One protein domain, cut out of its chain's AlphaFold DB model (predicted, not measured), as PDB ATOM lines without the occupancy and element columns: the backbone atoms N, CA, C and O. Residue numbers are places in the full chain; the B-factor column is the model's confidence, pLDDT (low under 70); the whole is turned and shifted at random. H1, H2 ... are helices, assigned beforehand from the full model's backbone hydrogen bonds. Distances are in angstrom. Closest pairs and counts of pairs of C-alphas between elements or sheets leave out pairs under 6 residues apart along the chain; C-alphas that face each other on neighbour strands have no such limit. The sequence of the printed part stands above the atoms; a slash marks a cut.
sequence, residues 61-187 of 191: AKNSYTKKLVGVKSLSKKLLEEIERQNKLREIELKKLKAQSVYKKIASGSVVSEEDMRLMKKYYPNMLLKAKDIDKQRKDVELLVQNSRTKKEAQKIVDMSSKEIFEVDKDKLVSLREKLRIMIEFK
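AT A GLANCE: This is residues 61 to 187 of the 191 residues of an uncharacterized protein of Peptostreptococcaceae bacterium oral taxon 081 (UniProt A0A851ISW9). A long helix, H1, sticks out with residues 61 to 94 as a handle from a smaller head of helices, and this handle makes much of the length. In the head, H3 runs on in nearly the direction of H1 from beside its last turns; H2 crosses H1 near that junction, while H4 and H6 pack on the far part of H3 in a small up-and-down bundle, with the short H5 on the near side. The printed part has 127 residues with six named helices, H1 to H6 in order along the chain, and no named strand; its class is all helix. It is extended, with a radius of gyration of the C-alphas of 25.9 A and spans of 94 by 25 by 21 A.

IN THESE COORDINATES: H1, residues 61 to 107, is the longest helix at 68.5 A from first to last C-alpha, from C-alpha 61 at (80.099, -54.787, 70.243) to C-alpha 107 at (38.506, -26.602, 23.705). H2 holds residues 114 to 123 and measures 14.2 A. H3, residues 125 to 147, measures 33.0 A. H4 holds residues 151 to 160, H5 residues 164 to 167, and H6 residues 176 to 185, ending at C-alpha 185 at (15.770, -31.100, 15.465).

HOW THE PARTS SIT: H1 touches H3 with residues 103 to 107 alone, at a shallow tilt of 26 degrees, the same way; the closest C-alphas, of Ala 107 and Asp 135, are 4.5 A apart. H1 touches H2 with residues 99 to 102 alone, at a steep tilt of 67 degrees, opposite ways, with the C-alphas of Ala 99 and Met 120 closest at 6.5 A. H2 and H3 only just touch, with 3 pairs of C-alphas within 8 A, and only at the corner by their link; the closest C-alphas, of Met 120 and Leu 128, are 6.1 A apart. H3, the hub, touches the five other helices. H3, H4 and H6 form a bundle, up and down, each running against the one before it. H3 and H4 are a hairpin at a shallow tilt of 19 degrees, with the C-alphas of Val 145 and Ala 154 closest at 4.8 A. H6 touches H3 at a shallow tilt of 5 degrees, the same way, closest at the C-alphas of Glu 142 and Leu 180, 7.0 A. H4 touches H6, with the C-alphas of Lys 151 and Ile 184 closest at 5.6 A. H5 touches H3, closest at the C-alphas of Arg 138 and Ile 165, 5.9 A. H1 is apart from H4 and H6. Every O i to N i+4 pair is within hydrogen-bond range in H1, H2, H3, H4 and H6; H5 is too short for such a pair.

THE WHOLE: The C-alphas farthest apart, of Ala 61 and Arg 149, are 94.7 A apart. Without residues 61 to 94, the body of 93 residues spans 44 by 22 by 20 A. The printed part has no cut, and no link is long. The mean pLDDT of the printed part is 87.4; residues 61 to 71 and residue 73 are under 70.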
ATOM      1  N   ALA A  61      81.458 -55.320  70.206       61.03
ATOM      2  CA  ALA A  61      80.099 -54.787  70.243       61.03
ATOM      3  C   ALA A  61      80.035 -53.317  69.789       61.03
ATOM      4  O   ALA A  61      79.181 -52.963  68.972       61.03
ATOM      5  N   LYS A  62      80.968 -52.465  70.239       61.41
ATOM      6  CA  LYS A  62      81.064 -51.058  69.804       61.41
ATOM      7  C   LYS A  62      81.377 -50.931  68.305       61.41
ATOM      8  O   LYS A  62      80.757 -50.112  67.620       61.41
ATOM      9  N   ASN A  63      82.273 -51.760  67.761       60.38
ATOM     10  CA  ASN A  63      82.604 -51.774  66.328       60.38
ATOM     11  C   ASN A  63      81.467 -52.329  65.453       60.38
ATOM     12  O   ASN A  63      81.222 -51.829  64.353       60.38
ATOM     13  N   SER A  64      80.737 -53.336  65.936       59.41
ATOM     14  CA  SER A  64      79.550 -53.874  65.260       59.41
ATOM     15  C   SER A  64      78.405 -52.855  65.247       59.41
ATOM     16  O   SER A  64      77.831 -52.567  64.192       59.41
ATOM     17  N   TYR A  65      78.130 -52.221  66.390       61.28
ATOM     18  CA  TYR A  65      77.095 -51.198  66.517       61.28
ATOM     19  C   TYR A  65      77.378 -49.980  65.635       61.28
ATOM     20  O   TYR A  65      76.490 -49.523  64.922       61.28
ATOM     21  N   THR A  66      78.618 -49.482  65.605       61.84
ATOM     22  CA  THR A  66      78.992 -48.340  64.754       61.84
ATOM     23  C   THR A  66      78.864 -48.653  63.261       61.84
ATOM     24  O   THR A  66      78.312 -47.831  62.530       61.84
ATOM     25  N   LYS A  67      79.268 -49.845  62.797       62.81
ATOM     26  CA  LYS A  67      79.054 -50.279  61.402       62.81
ATOM     27  C   LYS A  67      77.567 -50.390  61.046       62.81
ATOM     28  O   LYS A  67      77.165 -49.850  60.014       62.81
ATOM     29  N   LYS A  68      76.742 -50.998  61.911       61.59
ATOM     30  CA  LYS A  68      75.276 -51.061  61.733       61.59
ATOM     31  C   LYS A  68      74.661 -49.659  61.668       61.59
ATOM     32  O   LYS A  68      73.862 -49.370  60.783       61.59
ATOM     33  N   LEU A  69      75.097 -48.746  62.535       63.44
ATOM     34  CA  LEU A  69      74.599 -47.369  62.563       63.44
ATOM     35  C   LEU A  69      74.972 -46.578  61.295       63.44
ATOM     36  O   LEU A  69      74.180 -45.765  60.820       63.44
ATOM     37  N   VAL A  70      76.161 -46.814  60.730       64.50
ATOM     38  CA  VAL A  70      76.599 -46.216  59.456       64.50
ATOM     39  C   VAL A  70      75.811 -46.792  58.270       64.50
ATOM     40  O   VAL A  70      75.388 -46.022  57.403       64.50
ATOM     41  N   GLY A  71      75.548 -48.103  58.256       63.38
ATOM     42  CA  GLY A  71      74.707 -48.769  57.250       63.38
ATOM     43  C   GLY A  71      73.272 -48.232  57.234       63.38
ATOM     44  O   GLY A  71      72.803 -47.747  56.201       63.38
ATOM     45  N   VAL A  72      72.630 -48.166  58.405       71.25
ATOM     46  CA  VAL A  72      71.277 -47.607  58.571       71.25
ATOM     47  C   VAL A  72      71.215 -46.136  58.151       71.25
ATOM     48  O   VAL A  72      70.269 -45.730  57.472       71.25
ATOM     49  N   LYS A  73      72.226 -45.321  58.489       69.62
ATOM     50  CA  LYS A  73      72.315 -43.920  58.031       69.62
ATOM     51  C   LYS A  73      72.439 -43.802  56.509       69.62
ATOM     52  O   LYS A  73      71.801 -42.928  55.922       69.62
ATOM     53  N   SER A  74      73.224 -44.668  55.864       74.94
ATOM     54  CA  SER A  74      73.386 -44.677  54.404       74.94
ATOM     55  C   SER A  74      72.092 -45.066  53.684       74.94
ATOM     56  O   SER A  74      71.656 -44.360  52.772       74.94
ATOM     57  N   LEU A  75      71.425 -46.131  54.134       74.88
ATOM     58  CA  LEU A  75      70.139 -46.563  53.581       74.88
ATOM     59  C   LEU A  75      69.033 -45.529  53.820       74.88
ATOM     60  O   LEU A  75      68.251 -45.252  52.913       74.88
ATOM     61  N   SER A  76      69.010 -44.894  54.994       74.94
ATOM     62  CA  SER A  76      68.062 -43.812  55.299       74.94
ATOM     63  C   SER A  76      68.257 -42.617  54.364       74.94
ATOM     64  O   SER A  76      67.282 -42.062  53.862       74.94
ATOM     65  N   LYS A  77      69.512 -42.244  54.075       83.62
ATOM     66  CA  LYS A  77      69.832 -41.189  53.106       83.62
ATOM     67  C   LYS A  77      69.356 -41.550  51.695       83.62
ATOM     68  O   LYS A  77      68.670 -40.743  51.076       83.62
ATOM     69  N   LYS A  78      69.648 -42.765  51.216       80.12
ATOM     70  CA  LYS A  78      69.183 -43.250  49.902       80.12
ATOM     71  C   LYS A  78      67.656 -43.273  49.800       80.12
ATOM     72  O   LYS A  78      67.106 -42.899  48.771       80.12
ATOM     73  N   LEU A  79      66.968 -43.675  50.870       81.44
ATOM     74  CA  LEU A  79      65.508 -43.671  50.920       81.44
ATOM     75  C   LEU A  79      64.941 -42.246  50.828       81.44
ATOM     76  O   LEU A  79      63.979 -42.028  50.098       81.44
ATOM     77  N   LEU A  80      65.535 -41.277  51.529       83.44
ATOM     78  CA  LEU A  80      65.115 -39.872  51.456       83.44
ATOM     79  C   LEU A  80      65.312 -39.287  50.052       83.44
ATOM     80  O   LEU A  80      64.401 -38.647  49.529       83.44
ATOM     81  N   GLU A  81      66.465 -39.544  49.432       86.69
ATOM     82  CA  GLU A  81      66.761 -39.105  48.061       86.69
ATOM     83  C   GLU A  81      65.765 -39.702  47.052       86.69
ATOM     84  O   GLU A  81      65.272 -38.998  46.166       86.69
ATOM     85  N   GLU A  82      65.402 -40.975  47.216       86.25
ATOM     86  CA  GLU A  82      64.429 -41.641  46.351       86.25
ATOM     87  C   GLU A  82      63.001 -41.105  46.554       86.25
ATOM     88  O   GLU A  82      62.291 -40.851  45.579       86.25
ATOM     89  N   ILE A  83      62.589 -40.840  47.799       82.81
ATOM     90  CA  ILE A  83      61.304 -40.183  48.093       82.81
ATOM     91  C   ILE A  83      61.250 -38.794  47.443       82.81
ATOM     92  O   ILE A  83      60.241 -38.426  46.834       82.81
ATOM     93  N   GLU A  84      62.329 -38.014  47.532       87.62
ATOM     94  CA  GLU A  84      62.405 -36.691  46.911       87.62
ATOM     95  C   GLU A  84      62.297 -36.781  45.380       87.62
ATOM     96  O   GLU A  84      61.553 -36.019  44.753       87.62
ATOM     97  N   ARG A  85      62.986 -37.752  44.769       90.38
ATOM     98  CA  ARG A  85      62.916 -38.028  43.328       90.38
ATOM     99  C   ARG A  85      61.494 -38.387  42.891       90.38
ATOM    100  O   ARG A  85      60.998 -37.822  41.914       90.38
ATOM    101  N   GLN A  86      60.822 -39.282  43.615       86.31
ATOM    102  CA  GLN A  86      59.436 -39.667  43.330       86.31
ATOM    103  C   GLN A  86      58.471 -38.486  43.473       86.31
ATOM    104  O   GLN A  86      57.600 -38.294  42.622       86.31
ATOM    105  N   ASN A  87      58.646 -37.649  44.497       86.88
ATOM    106  CA  ASN A  87      57.823 -36.457  44.690       86.88
ATOM    107  C   ASN A  87      57.965 -35.470  43.523       86.88
ATOM    108  O   ASN A  87      56.954 -34.971  43.027       86.88
ATOM    109  N   LYS A  88      59.189 -35.251  43.023       89.62
ATOM    110  CA  LYS A  88      59.437 -34.414  41.834       89.62
ATOM    111  C   LYS A  88      58.726 -34.962  40.594       89.62
ATOM    112  O   LYS A  88      58.091 -34.201  39.866       89.62
ATOM    113  N   LEU A  89      58.782 -36.275  40.365       87.69
ATOM    114  CA  LEU A  89      58.083 -36.911  39.240       87.69
ATOM    115  C   LEU A  89      56.562 -36.778  39.353       87.69
ATOM    116  O   LEU A  89      55.905 -36.392  38.386       87.69
ATOM    117  N   ARG A  90      56.010 -37.021  40.546       87.62
ATOM    118  CA  ARG A  90      54.577 -36.865  40.815       87.62
ATOM    119  C   ARG A  90      54.118 -35.425  40.596       87.62
ATOM    120  O   ARG A  90      53.044 -35.204  40.047       87.62
ATOM    121  N   GLU A  91      54.919 -34.436  40.984       89.19
ATOM    122  CA  GLU A  91      54.593 -33.025  40.755       89.19
ATOM    123  C   GLU A  91      54.524 -32.685  39.255       89.19
ATOM    124  O   GLU A  91      53.613 -31.977  38.816       89.19
ATOM    125  N   ILE A  92      55.447 -33.218  38.450       87.44
ATOM    126  CA  ILE A  92      55.440 -33.052  36.989       87.44
ATOM    127  C   ILE A  92      54.186 -33.689  36.383       87.44
ATOM    128  O   ILE A  92      53.506 -33.068  35.562       87.44
ATOM    129  N   GLU A  93      53.845 -34.903  36.806       89.50
ATOM    130  CA  GLU A  93      52.662 -35.610  36.320       89.50
ATOM    131  C   GLU A  93      51.367 -34.874  36.682       89.50
ATOM    132  O   GLU A  93      50.513 -34.658  35.820       89.50
ATOM    133  N   LEU A  94      51.251 -34.379  37.916       89.62
ATOM    134  CA  LEU A  94      50.115 -33.564  38.346       89.62
ATOM    135  C   LEU A  94      49.989 -32.278  37.520       89.62
ATOM    136  O   LEU A  94      48.880 -31.920  37.114       89.62
ATOM    137  N   LYS A  95      51.103 -31.602  37.207       89.25
ATOM    138  CA  LYS A  95      51.099 -30.428  36.315       89.25
ATOM    139  C   LYS A  95      50.600 -30.789  34.916       89.25
ATOM    140  O   LYS A  95      49.817 -30.030  34.345       89.25
ATOM    141  N   LYS A  96      51.008 -31.941  34.378       90.94
ATOM    142  CA  LYS A  96      50.563 -32.432  33.067       90.94
ATOM    143  C   LYS A  96      49.069 -32.763  33.059       90.94
ATOM    144  O   LYS A  96      48.359 -32.326  32.156       90.94
ATOM    145  N   LEU A  97      48.571 -33.464  34.078       90.88
ATOM    146  CA  LEU A  97      47.145 -33.779  34.229       90.88
ATOM    147  C   LEU A  97      46.301 -32.508  34.374       90.88
ATOM    148  O   LEU A  97      45.254 -32.372  33.737       90.88
ATOM    149  N   LYS A  98      46.782 -31.531  35.152       92.31
ATOM    150  CA  LYS A  98      46.128 -30.226  35.279       92.31
ATOM    151  C   LYS A  98      46.069 -29.506  33.928       92.31
ATOM    152  O   LYS A  98      45.002 -29.031  33.546       92.31
ATOM    153  N   ALA A  99      47.168 -29.479  33.175       93.38
ATOM    154  CA  ALA A  99      47.209 -28.879  31.842       93.38
ATOM    155  C   ALA A  99      46.245 -29.558  30.855       93.38
ATOM    156  O   ALA A  99      45.553 -28.876  30.103       93.38
ATOM    157  N   GLN A 100      46.131 -30.889  30.893       93.12
ATOM    158  CA  GLN A 100      45.154 -31.635  30.091       93.12
ATOM    159  C   GLN A 100      43.706 -31.290  30.462       93.12
ATOM    160  O   GLN A 100      42.862 -31.131  29.580       93.12
ATOM    161  N   SER A 101      43.413 -31.134  31.754       93.06
ATOM    162  CA  SER A 101      42.095 -30.693  32.221       93.06
ATOM    163  C   SER A 101      41.760 -29.288  31.707       93.06
ATOM    164  O   SER A 101      40.680 -29.064  31.159       93.06
ATOM    165  N   VAL A 102      42.710 -28.352  31.798       94.88
ATOM    166  CA  VAL A 102      42.542 -26.984  31.284       94.88
ATOM    167  C   VAL A 102      42.366 -26.976  29.765       94.88
ATOM    168  O   VAL A 102      41.462 -26.310  29.269       94.88
ATOM    169  N   TYR A 103      43.161 -27.757  29.030       94.44
ATOM    170  CA  TYR A 103      43.009 -27.951  27.586       94.44
ATOM    171  C   TYR A 103      41.572 -28.345  27.218       94.44
ATOM    172  O   TYR A 103      40.948 -27.672  26.399       94.44
ATOM    173  N   LYS A 104      41.015 -29.372  27.879       92.88
ATOM    174  CA  LYS A 104      39.636 -29.821  27.627       92.88
ATOM    175  C   LYS A 104      38.617 -28.727  27.929       92.88
ATOM    176  O   LYS A 104      37.660 -28.564  27.176       92.88
ATOM    177  N   LYS A 105      38.810 -27.956  29.006       93.31
ATOM    178  CA  LYS A 105      37.921 -26.831  29.339       93.31
ATOM    179  C   LYS A 105      37.916 -25.778  28.234       93.31
ATOM    180  O   LYS A 105      36.836 -25.434  27.772       93.31
ATOM    181  N   ILE A 106      39.087 -25.331  27.779       93.81
ATOM    182  CA  ILE A 106      39.200 -24.324  26.712       93.81
ATOM    183  C   ILE A 106      38.557 -24.843  25.425       93.81
ATOM    184  O   ILE A 106      37.668 -24.194  24.891       93.81
ATOM    185  N   ALA A 107      38.964 -26.028  24.968       91.44
ATOM    186  CA  ALA A 107      38.506 -26.602  23.705       91.44
ATOM    187  C   ALA A 107      36.986 -26.874  23.679       91.44
ATOM    188  O   ALA A 107      36.354 -26.783  22.632       91.44
ATOM    189  N   SER A 108      36.377 -27.131  24.840       90.19
ATOM    190  CA  SER A 108      34.919 -27.273  24.982       90.19
ATOM    191  C   SER A 108      34.185 -25.964  25.307       90.19
ATOM    192  O   SER A 108      33.016 -25.998  25.687       90.19
ATOM    193  N   GLY A 109      34.857 -24.811  25.225       87.56
ATOM    194  CA  GLY A 109      34.261 -23.495  25.478       87.56
ATOM    195  C   GLY A 109      33.898 -23.212  26.938       87.56
ATOM    196  O   GLY A 109      33.100 -22.320  27.212       87.56
ATOM    197  N   SER A 110      34.441 -23.977  27.886       89.62
ATOM    198  CA  SER A 110      34.201 -23.781  29.319       89.62
ATOM    199  C   SER A 110      35.089 -22.673  29.887       89.62
ATOM    200  O   SER A 110      36.218 -22.470  29.441       89.62
ATOM    201  N   VAL A 111      34.601 -21.992  30.927       90.62
ATOM    202  CA  VAL A 111      35.352 -20.931  31.611       90.62
ATOM    203  C   VAL A 111      36.598 -21.509  32.292       90.62
ATOM    204  O   VAL A 111      36.556 -22.558  32.941       90.62
ATOM    205  N   VAL A 112      37.717 -20.802  32.143       93.94
ATOM    206  CA  VAL A 112      39.016 -21.142  32.731       93.94
ATOM    207  C   VAL A 112      39.525 -19.950  33.530       93.94
ATOM    208  O   VAL A 112      39.331 -18.808  33.122       93.94
ATOM    209  N   SER A 113      40.172 -20.218  34.665       94.94
ATOM    210  CA  SER A 113      40.758 -19.170  35.500       94.94
ATOM    211  C   SER A 113      41.939 -18.482  34.802       94.94
ATOM    212  O   SER A 113      42.654 -19.095  34.003       94.94
ATOM    213  N   GLU A 114      42.184 -17.213  35.126       94.62
ATOM    214  CA  GLU A 114      43.341 -16.477  34.598       94.62
ATOM    215  C   GLU A 114      44.669 -17.136  34.986       94.62
ATOM    216  O   GLU A 114      45.590 -17.207  34.172       94.62
ATOM    217  N   GLU A 115      44.742 -17.683  36.201       93.56
ATOM    218  CA  GLU A 115      45.919 -18.392  36.702       93.56
ATOM    219  C   GLU A 115      46.203 -19.652  35.875       93.56
ATOM    220  O   GLU A 115      47.325 -19.858  35.407       93.56
ATOM    221  N   ASP A 116      45.184 -20.470  35.597       93.69
ATOM    222  CA  ASP A 116      45.337 -21.651  34.742       93.69
ATOM    223  C   ASP A 116      45.749 -21.259  33.317       93.69
ATOM    224  O   ASP A 116      46.597 -21.911  32.706       93.69
ATOM    225  N   MET A 117      45.208 -20.155  32.799       94.38
ATOM    226  CA  MET A 117      45.590 -19.617  31.497       94.38
ATOM    227  C   MET A 117      47.053 -19.156  31.475       94.38
ATOM    228  O   MET A 117      47.777 -19.409  30.507       94.38
ATOM    229  N   ARG A 118      47.518 -18.502  32.545       94.81
ATOM    230  CA  ARG A 118      48.909 -18.065  32.707       94.81
ATOM    231  C   ARG A 118      49.859 -19.258  32.781       94.81
ATOM    232  O   ARG A 118      50.892 -19.249  32.110       94.81
ATOM    233  N   LEU A 119      49.498 -20.298  33.531       91.88
ATOM    234  CA  LEU A 119      50.267 -21.541  33.621       91.88
ATOM    235  C   LEU A 119      50.352 -22.256  32.267       91.88
ATOM    236  O   LEU A 119      51.442 -22.671  31.870       91.88
ATOM    237  N   MET A 120      49.241 -22.345  31.532       95.44
ATOM    238  CA  MET A 120      49.222 -22.924  30.184       95.44
ATOM    239  C   MET A 120      50.124 -22.152  29.221       95.44
ATOM    240  O   MET A 120      50.913 -22.767  28.511       95.44
ATOM    241  N   LYS A 121      50.076 -20.814  29.231       95.56
ATOM    242  CA  LYS A 121      50.969 -19.979  28.407       95.56
ATOM    243  C   LYS A 121      52.442 -20.215  28.735       95.56
ATOM    244  O   LYS A 121      53.257 -20.293  27.825       95.56
ATOM    245  N   LYS A 122      52.776 -20.315  30.026       94.75
ATOM    246  CA  LYS A 122      54.165 -20.437  30.484       94.75
ATOM    247  C   LYS A 122      54.760 -21.819  30.212       94.75
ATOM    248  O   LYS A 122      55.914 -21.904  29.814       94.75
ATOM    249  N   TYR A 123      53.999 -22.884  30.462       92.88
ATOM    250  CA  TYR A 123      54.538 -24.248  30.485       92.88
ATOM    251  C   TYR A 123      54.037 -25.144  29.344       92.88
ATOM    252  O   TYR A 123      54.706 -26.117  29.013       92.88
ATOM    253  N   TYR A 124      52.893 -24.832  28.727       95.38
ATOM    254  CA  TYR A 124      52.258 -25.673  27.703       95.38
ATOM    255  C   TYR A 124      51.689 -24.857  26.518       95.38
ATOM    256  O   TYR A 124      50.512 -25.011  26.170       95.38
ATOM    257  N   PRO A 125      52.496 -23.997  25.859       95.44
ATOM    258  CA  PRO A 125      52.009 -23.074  24.828       95.44
ATOM    259  C   PRO A 125      51.393 -23.787  23.615       95.44
ATOM    260  O   PRO A 125      50.347 -23.368  23.126       95.44
ATOM    261  N   ASN A 126      51.968 -24.911  23.177       95.81
ATOM    262  CA  ASN A 126      51.448 -25.673  22.035       95.81
ATOM    263  C   ASN A 126      50.085 -26.312  22.335       95.81
ATOM    264  O   ASN A 126      49.192 -26.300  21.490       95.81
ATOM    265  N   MET A 127      49.893 -26.832  23.555       95.19
ATOM    266  CA  MET A 127      48.586 -27.348  23.975       95.19
ATOM    267  C   MET A 127      47.551 -26.227  24.032       95.19
ATOM    268  O   MET A 127      46.408 -26.430  23.634       95.19
ATOM    269  N   LEU A 128      47.945 -25.043  24.506       96.06
ATOM    270  CA  LEU A 128      47.059 -23.888  24.556       96.06
ATOM    271  C   LEU A 128      46.619 -23.432  23.161       96.06
ATOM    272  O   LEU A 128      45.435 -23.162  22.971       96.06
ATOM    273  N   LEU A 129      47.547 -23.345  22.203       96.12
ATOM    274  CA  LEU A 129      47.234 -23.004  20.812       96.12
ATOM    275  C   LEU A 129      46.220 -23.991  20.235       96.12
ATOM    276  O   LEU A 129      45.130 -23.586  19.844       96.12
ATOM    277  N   LYS A 130      46.512 -25.291  20.346       95.44
ATOM    278  CA  LYS A 130      45.609 -26.345  19.881       95.44
ATOM    279  C   LYS A 130      44.219 -26.263  20.527       95.44
ATOM    280  O   LYS A 130      43.213 -26.454  19.854       95.44
ATOM    281  N   ALA A 131      44.142 -25.970  21.828       94.88
ATOM    282  CA  ALA A 131      42.859 -25.833  22.515       94.88
ATOM    283  C   ALA A 131      42.021 -24.671  21.965       94.88
ATOM    284  O   ALA A 131      40.806 -24.793  21.830       94.88
ATOM    285  N   LYS A 132      42.672 -23.543  21.655       95.25
ATOM    286  CA  LYS A 132      42.017 -22.367  21.073       95.25
ATOM    287  C   LYS A 132      41.558 -22.615  19.644       95.25
ATOM    288  O   LYS A 132      40.472 -22.169  19.291       95.25
ATOM    289  N   ASP A 133      42.353 -23.327  18.852       95.75
ATOM    290  CA  ASP A 133      41.986 -23.682  17.482       95.75
ATOM    291  C   ASP A 133      40.731 -24.561  17.465       95.75
ATOM    292  O   ASP A 133      39.805 -24.300  16.699       95.75
ATOM    293  N   ILE A 134      40.645 -25.534  18.378       94.88
ATOM    294  CA  ILE A 134      39.452 -26.377  18.534       94.88
ATOM    295  C   ILE A 134      38.243 -25.559  19.000       94.88
ATOM    296  O   ILE A 134      37.166 -25.706  18.429       94.88
ATOM    297  N   ASP A 135      38.393 -24.670  19.992       95.00
ATOM    298  CA  ASP A 135      37.280 -23.811  20.434       95.00
ATOM    299  C   ASP A 135      36.789 -22.885  19.311       95.00
ATOM    300  O   ASP A 135      35.584 -22.666  19.172       95.00
ATOM    301  N   LYS A 136      37.701 -22.375  18.475       95.56
ATOM    302  CA  LYS A 136      37.350 -21.585  17.293       95.56
ATOM    303  C   LYS A 136      36.555 -22.420  16.288       95.56
ATOM    304  O   LYS A 136      35.445 -22.032  15.947       95.56
ATOM    305  N   GLN A 137      37.070 -23.582  15.885       94.31
ATOM    306  CA  GLN A 137      36.369 -24.485  14.963       94.31
ATOM    307  C   GLN A 137      34.987 -24.877  15.492       94.31
ATOM    308  O   GLN A 137      34.011 -24.859  14.751       94.31
ATOM    309  N   ARG A 138      34.884 -25.180  16.790       94.12
ATOM    310  CA  ARG A 138      33.615 -25.472  17.459       94.12
ATOM    311  C   ARG A 138      32.611 -24.331  17.301       94.12
ATOM    312  O   ARG A 138      31.460 -24.585  16.956       94.12
ATOM    313  N   LYS A 139      33.031 -23.093  17.574       94.50
ATOM    314  CA  LYS A 139      32.183 -21.897  17.436       94.50
ATOM    315  C   LYS A 139      31.766 -21.660  15.990       94.50
ATOM    316  O   LYS A 139      30.603 -21.355  15.753       94.50
ATOM    317  N   ASP A 140      32.686 -21.840  15.045       95.12
ATOM    318  CA  ASP A 140      32.406 -21.686  13.617       95.12
ATOM    319  C   ASP A 140      31.345 -22.704  13.163       95.12
ATOM    320  O   ASP A 140      30.377 -22.338  12.503       95.12
ATOM    321  N   VAL A 141      31.464 -23.967  13.587       94.62
ATOM    322  CA  VAL A 141      30.470 -25.014  13.303       94.62
ATOM    323  C   VAL A 141      29.120 -24.694  13.940       94.62
ATOM    324  O   VAL A 141      28.096 -24.799  13.271       94.62
ATOM    325  N   GLU A 142      29.102 -24.272  15.206       93.06
ATOM    326  CA  GLU A 142      27.869 -23.879  15.897       93.06
ATOM    327  C   GLU A 142      27.151 -22.738  15.162       93.06
ATOM    328  O   GLU A 142      25.946 -22.816  14.926       93.06
ATOM    329  N   LEU A 143      27.900 -21.725  14.717       95.06
ATOM    330  CA  LEU A 143      27.371 -20.593  13.960       95.06
ATOM    331  C   LEU A 143      26.852 -21.008  12.576       95.06
ATOM    332  O   LEU A 143      25.786 -20.564  12.155       95.06
ATOM    333  N   LEU A 144      27.579 -21.869  11.860       94.62
ATOM    334  CA  LEU A 144      27.146 -22.388  10.561       94.62
ATOM    335  C   LEU A 144      25.858 -23.213  10.694       94.62
ATOM    336  O   LEU A 144      24.930 -23.030   9.906       94.62
ATOM    337  N   VAL A 145      25.771 -24.077  11.709       93.62
ATOM    338  CA  VAL A 145      24.554 -24.847  12.013       93.62
ATOM    339  C   VAL A 145      23.408 -23.924  12.410       93.62
ATOM    340  O   VAL A 145      22.277 -24.176  12.013       93.62
ATOM    341  N   GLN A 146      23.666 -22.838  13.141       91.06
ATOM    342  CA  GLN A 146      22.648 -21.842  13.470       91.06
ATOM    343  C   GLN A 146      22.131 -21.110  12.223       91.06
ATOM    344  O   GLN A 146      20.924 -20.920  12.089       91.06
ATOM    345  N   ASN A 147      23.012 -20.774  11.282       92.19
ATOM    346  CA  ASN A 147      22.682 -19.973  10.099       92.19
ATOM    347  C   ASN A 147      22.219 -20.781   8.877       92.19
ATOM    348  O   ASN A 147      21.846 -20.183   7.870       92.19
ATOM    349  N   SER A 148      22.252 -22.116   8.920       91.75
ATOM    350  CA  SER A 148      21.727 -22.935   7.818       91.75
ATOM    351  C   SER A 148      20.227 -22.688   7.589       91.75
ATOM    352  O   SER A 148      19.517 -22.314   8.519       91.75
ATOM    353  N   ARG A 149      19.715 -22.920   6.380       88.56
ATOM    354  CA  ARG A 149      18.289 -22.705   6.068       88.56
ATOM    355  C   ARG A 149      17.430 -23.933   6.321       88.56
ATOM    356  O   ARG A 149      16.265 -23.803   6.662       88.56
ATOM    357  N   THR A 150      18.024 -25.114   6.176       90.31
ATOM    358  CA  THR A 150      17.319 -26.395   6.312       90.31
ATOM    359  C   THR A 150      18.007 -27.324   7.302       90.31
ATOM    360  O   THR A 150      19.209 -27.188   7.592       90.31
ATOM    361  N   LYS A 151      17.268 -28.334   7.775       92.25
ATOM    362  CA  LYS A 151      17.828 -29.441   8.571       92.25
ATOM    363  C   LYS A 151      18.923 -30.187   7.815       92.25
ATOM    364  O   LYS A 151      19.949 -30.544   8.389       92.25
ATOM    365  N   LYS A 152      18.730 -30.396   6.509       91.69
ATOM    366  CA  LYS A 152      19.672 -31.127   5.648       91.69
ATOM    367  C   LYS A 152      21.009 -30.397   5.512       91.69
ATOM    368  O   LYS A 152      22.061 -31.031   5.570       91.69
ATOM    369  N   GLU A 153      20.980 -29.075   5.359       91.19
ATOM    370  CA  GLU A 153      22.194 -28.253   5.351       91.19
ATOM    371  C   GLU A 153      22.915 -28.294   6.697       91.19
ATOM    372  O   GLU A 153      24.130 -28.493   6.741       91.19
ATOM    373  N   ALA A 154      22.161 -28.158   7.789       92.69
ATOM    374  CA  ALA A 154      22.689 -28.207   9.145       92.69
ATOM    375  C   ALA A 154      23.406 -29.538   9.426       92.69
ATOM    376  O   ALA A 154      24.540 -29.554   9.906       92.69
ATOM    377  N   GLN A 155      22.777 -30.655   9.051       93.00
ATOM    378  CA  GLN A 155      23.351 -31.989   9.201       93.00
ATOM    379  C   GLN A 155      24.626 -32.154   8.367       93.00
ATOM    380  O   GLN A 155      25.633 -32.641   8.874       93.00
ATOM    381  N   LYS A 156      24.635 -31.663   7.120       94.44
ATOM    382  CA  LYS A 156      25.825 -31.710   6.259       94.44
ATOM    383  C   LYS A 156      27.011 -30.948   6.864       94.44
ATOM    384  O   LYS A 156      28.147 -31.394   6.731       94.44
ATOM    385  N   ILE A 157      26.769 -29.814   7.526       93.44
ATOM    386  CA  ILE A 157      27.818 -29.058   8.233       93.44
ATOM    387  C   ILE A 157      28.424 -29.910   9.352       93.44
ATOM    388  O   ILE A 157      29.648 -30.011   9.443       93.44
ATOM    389  N   VAL A 158      27.586 -30.556  10.168       92.44
ATOM    390  CA  VAL A 158      28.042 -31.455  11.243       92.44
ATOM    391  C   VAL A 158      28.849 -32.625  10.679       92.44
ATOM    392  O   VAL A 158      29.927 -32.920  11.190       92.44
ATOM    393  N   ASP A 159      28.381 -33.245   9.595       91.25
ATOM    394  CA  ASP A 159      29.028 -34.415   8.990       91.25
ATOM    395  C   ASP A 159      30.394 -34.092   8.359       91.25
ATOM    396  O   ASP A 159      31.292 -34.933   8.360       91.25
ATOM    397  N   MET A 160      30.573 -32.872   7.836       92.06
ATOM    398  CA  MET A 160      31.848 -32.401   7.273       92.06
ATOM    399  C   MET A 160      32.807 -31.826   8.328       92.06
ATOM    400  O   MET A 160      33.951 -31.502   8.009       92.06
ATOM    401  N   SER A 161      32.357 -31.671   9.574       91.38
ATOM    402  CA  SER A 161      33.164 -31.089  10.647       91.38
ATOM    403  C   SER A 161      34.210 -32.071  11.181       91.38
ATOM    404  O   SER A 161      34.033 -33.289  11.161       91.38
ATOM    405  N   SER A 162      35.320 -31.537  11.698       86.69
ATOM    406  CA  SER A 162      36.385 -32.360  12.283       86.69
ATOM    407  C   SER A 162      35.865 -33.175  13.468       86.69
ATOM    408  O   SER A 162      35.259 -32.621  14.378       86.69
ATOM    409  N   LYS A 163      36.165 -34.479  13.517       88.38
ATOM    410  CA  LYS A 163      35.802 -35.343  14.657       88.38
ATOM    411  C   LYS A 163      36.372 -34.838  15.982       88.38
ATOM    412  O   LYS A 163      35.740 -34.992  17.022       88.38
ATOM    413  N   GLU A 164      37.534 -34.191  15.928       85.62
ATOM    414  CA  GLU A 164      38.256 -33.712  17.104       85.62
ATOM    415  C   GLU A 164      37.417 -32.742  17.951       85.62
ATOM    416  O   GLU A 164      37.464 -32.819  19.178       85.62
ATOM    417  N   ILE A 165      36.577 -31.901  17.332       89.25
ATOM    418  CA  ILE A 165      35.729 -30.948  18.069       89.25
ATOM    419  C   ILE A 165      34.622 -31.645  18.879       89.25
ATOM    420  O   ILE A 165      34.144 -31.077  19.856       89.25
ATOM    421  N   PHE A 166      34.228 -32.865  18.493       87.25
ATOM    422  CA  PHE A 166      33.196 -33.666  19.165       87.25
ATOM    423  C   PHE A 166      33.770 -34.632  20.209       87.25
ATOM    424  O   PHE A 166      33.039 -35.141  21.057       87.25
ATOM    425  N   GLU A 167      35.069 -34.923  20.152       87.12
ATOM    426  CA  GLU A 167      35.721 -35.850  21.083       87.12
ATOM    427  C   GLU A 167      36.134 -35.180  22.398       87.12
ATOM    428  O   GLU A 167      36.238 -35.851  23.428       87.12
ATOM    429  N   VAL A 168      36.352 -33.861  22.382       85.44
ATOM    430  CA  VAL A 168      36.837 -33.093  23.542       85.44
ATOM    431  C   VAL A 168      35.883 -33.172  24.736       85.44
ATOM    432  O   VAL A 168      36.333 -33.183  25.887       85.44
ATOM    433  N   ASP A 169      34.578 -33.220  24.478       82.44
ATOM    434  CA  ASP A 169      33.522 -33.166  25.485       82.44
ATOM    435  C   ASP A 169      32.543 -34.344  25.416       82.44
ATOM    436  O   ASP A 169      31.463 -34.271  25.999       82.44
ATOM    437  N   LYS A 170      32.945 -35.449  24.777       80.62
ATOM    438  CA  LYS A 170      32.111 -36.649  24.598       80.62
ATOM    439  C   LYS A 170      31.519 -37.206  25.902       80.62
ATOM    440  O   LYS A 170      30.449 -37.796  25.880       80.62
ATOM    441  N   ASP A 171      32.222 -37.016  27.019       79.00
ATOM    442  CA  ASP A 171      31.836 -37.529  28.337       79.00
ATOM    443  C   ASP A 171      30.943 -36.540  29.118       79.00
ATOM    444  O   ASP A 171      30.550 -36.815  30.253       79.00
ATOM    445  N   LYS A 172      30.650 -35.350  28.568       79.44
ATOM    446  CA  LYS A 172      29.771 -34.367  29.215       79.44
ATOM    447  C   LYS A 172      28.301 -34.714  28.991       79.44
ATOM    448  O   LYS A 172      27.918 -35.156  27.915       79.44
ATOM    449  N   LEU A 173      27.475 -34.384  29.989       74.12
ATOM    450  CA  LEU A 173      26.014 -34.521  29.926       74.12
ATOM    451  C   LEU A 173      25.409 -33.798  28.712       74.12
ATOM    452  O   LEU A 173      24.517 -34.328  28.064       74.12
ATOM    453  N   VAL A 174      25.917 -32.601  28.402       80.81
ATOM    454  CA  VAL A 174      25.566 -31.844  27.196       80.81
ATOM    455  C   VAL A 174      26.852 -31.590  26.419       80.81
ATOM    456  O   VAL A 174      27.606 -30.667  26.736       80.81
ATOM    457  N   SER A 175      27.130 -32.459  25.450       87.62
ATOM    458  CA  SER A 175      28.243 -32.299  24.509       87.62
ATOM    459  C   SER A 175      27.859 -31.359  23.367       87.62
ATOM    460  O   SER A 175      26.672 -31.146  23.094       87.62
ATOM    461  N   LEU A 176      28.849 -30.836  22.643       87.94
ATOM    462  CA  LEU A 176      28.621 -30.109  21.395       87.94
ATOM    463  C   LEU A 176      27.734 -30.912  20.440       87.94
ATOM    464  O   LEU A 176      26.830 -30.355  19.830       87.94
ATOM    465  N   ARG A 177      27.971 -32.223  20.328       87.81
ATOM    466  CA  ARG A 177      27.198 -33.091  19.436       87.81
ATOM    467  C   ARG A 177      25.716 -33.096  19.797       87.81
ATOM    468  O   ARG A 177      24.883 -32.941  18.911       87.81
ATOM    469  N   GLU A 178      25.403 -33.232  21.083       88.88
ATOM    470  CA  GLU A 178      24.019 -33.209  21.559       88.88
ATOM    471  C   GLU A 178      23.390 -31.826  21.369       88.88
ATOM    472  O   GLU A 178      22.262 -31.707  20.899       88.88
ATOM    473  N   LYS A 179      24.153 -30.761  21.634       90.06
ATOM    474  CA  LYS A 179      23.707 -29.387  21.396       90.06
ATOM    475  C   LYS A 179      23.344 -29.146  19.927       90.06
ATOM    476  O   LYS A 179      22.277 -28.608  19.649       90.06
ATOM    477  N   LEU A 180      24.207 -29.550  18.990       91.00
ATOM    478  CA  LEU A 180      23.944 -29.390  17.557       91.00
ATOM    479  C   LEU A 180      22.780 -30.269  17.100       91.00
ATOM    480  O   LEU A 180      21.962 -29.811  16.310       91.00
ATOM    481  N   ARG A 181      22.659 -31.494  17.624       91.81
ATOM    482  CA  ARG A 181      21.512 -32.364  17.352       91.81
ATOM    483  C   ARG A 181      20.196 -31.673  17.713       91.81
ATOM    484  O   ARG A 181      19.312 -31.597  16.866       91.81
ATOM    485  N   ILE A 182      20.099 -31.120  18.922       90.19
ATOM    486  CA  ILE A 182      18.921 -30.369  19.373       90.19
ATOM    487  C   ILE A 182      18.665 -29.174  18.439       90.19
ATOM    488  O   ILE A 182      17.549 -29.000  17.959       90.19
ATOM    489  N   MET A 183      19.692 -28.381  18.105       90.12
ATOM    490  CA  MET A 183      19.541 -27.251  17.172       90.12
ATOM    491  C   MET A 183      18.984 -27.671  15.805       90.12
ATOM    492  O   MET A 183      18.186 -26.939  15.228       90.12
ATOM    493  N   ILE A 184      19.394 -28.831  15.287       91.12
ATOM    494  CA  ILE A 184      18.903 -29.378  14.016       91.12
ATOM    495  C   ILE A 184      17.454 -29.858  14.151       91.12
ATOM    496  O   ILE A 184      16.633 -29.579  13.279       91.12
ATOM    497  N   GLU A 185      17.120 -30.568  15.232       90.25
ATOM    498  CA  GLU A 185      15.770 -31.100  15.465       90.25
ATOM    499  C   GLU A 185      14.710 -29.985  15.493       90.25
ATOM    500  O   GLU A 185      13.657 -30.133  14.868       90.25
ATOM    501  N   PHE A 186      15.028 -28.853  16.131       86.44
ATOM    502  CA  PHE A 186      14.151 -27.682  16.251       86.44
ATOM    503  C   PHE A 186      14.212 -26.706  15.068       86.44
ATOM    504  O   PHE A 186      13.556 -25.668  15.102       86.44
ATOM    505  N   LYS A 187      14.993 -27.002  14.027       86.56
ATOM    506  CA  LYS A 187      15.089 -26.118  12.867       86.56
ATOM    507  C   LYS A 187      13.876 -26.281  11.960       86.56
ATOM    508  O   LYS A 187      13.588 -27.391  11.533       86.56
TER     509      LYS A 187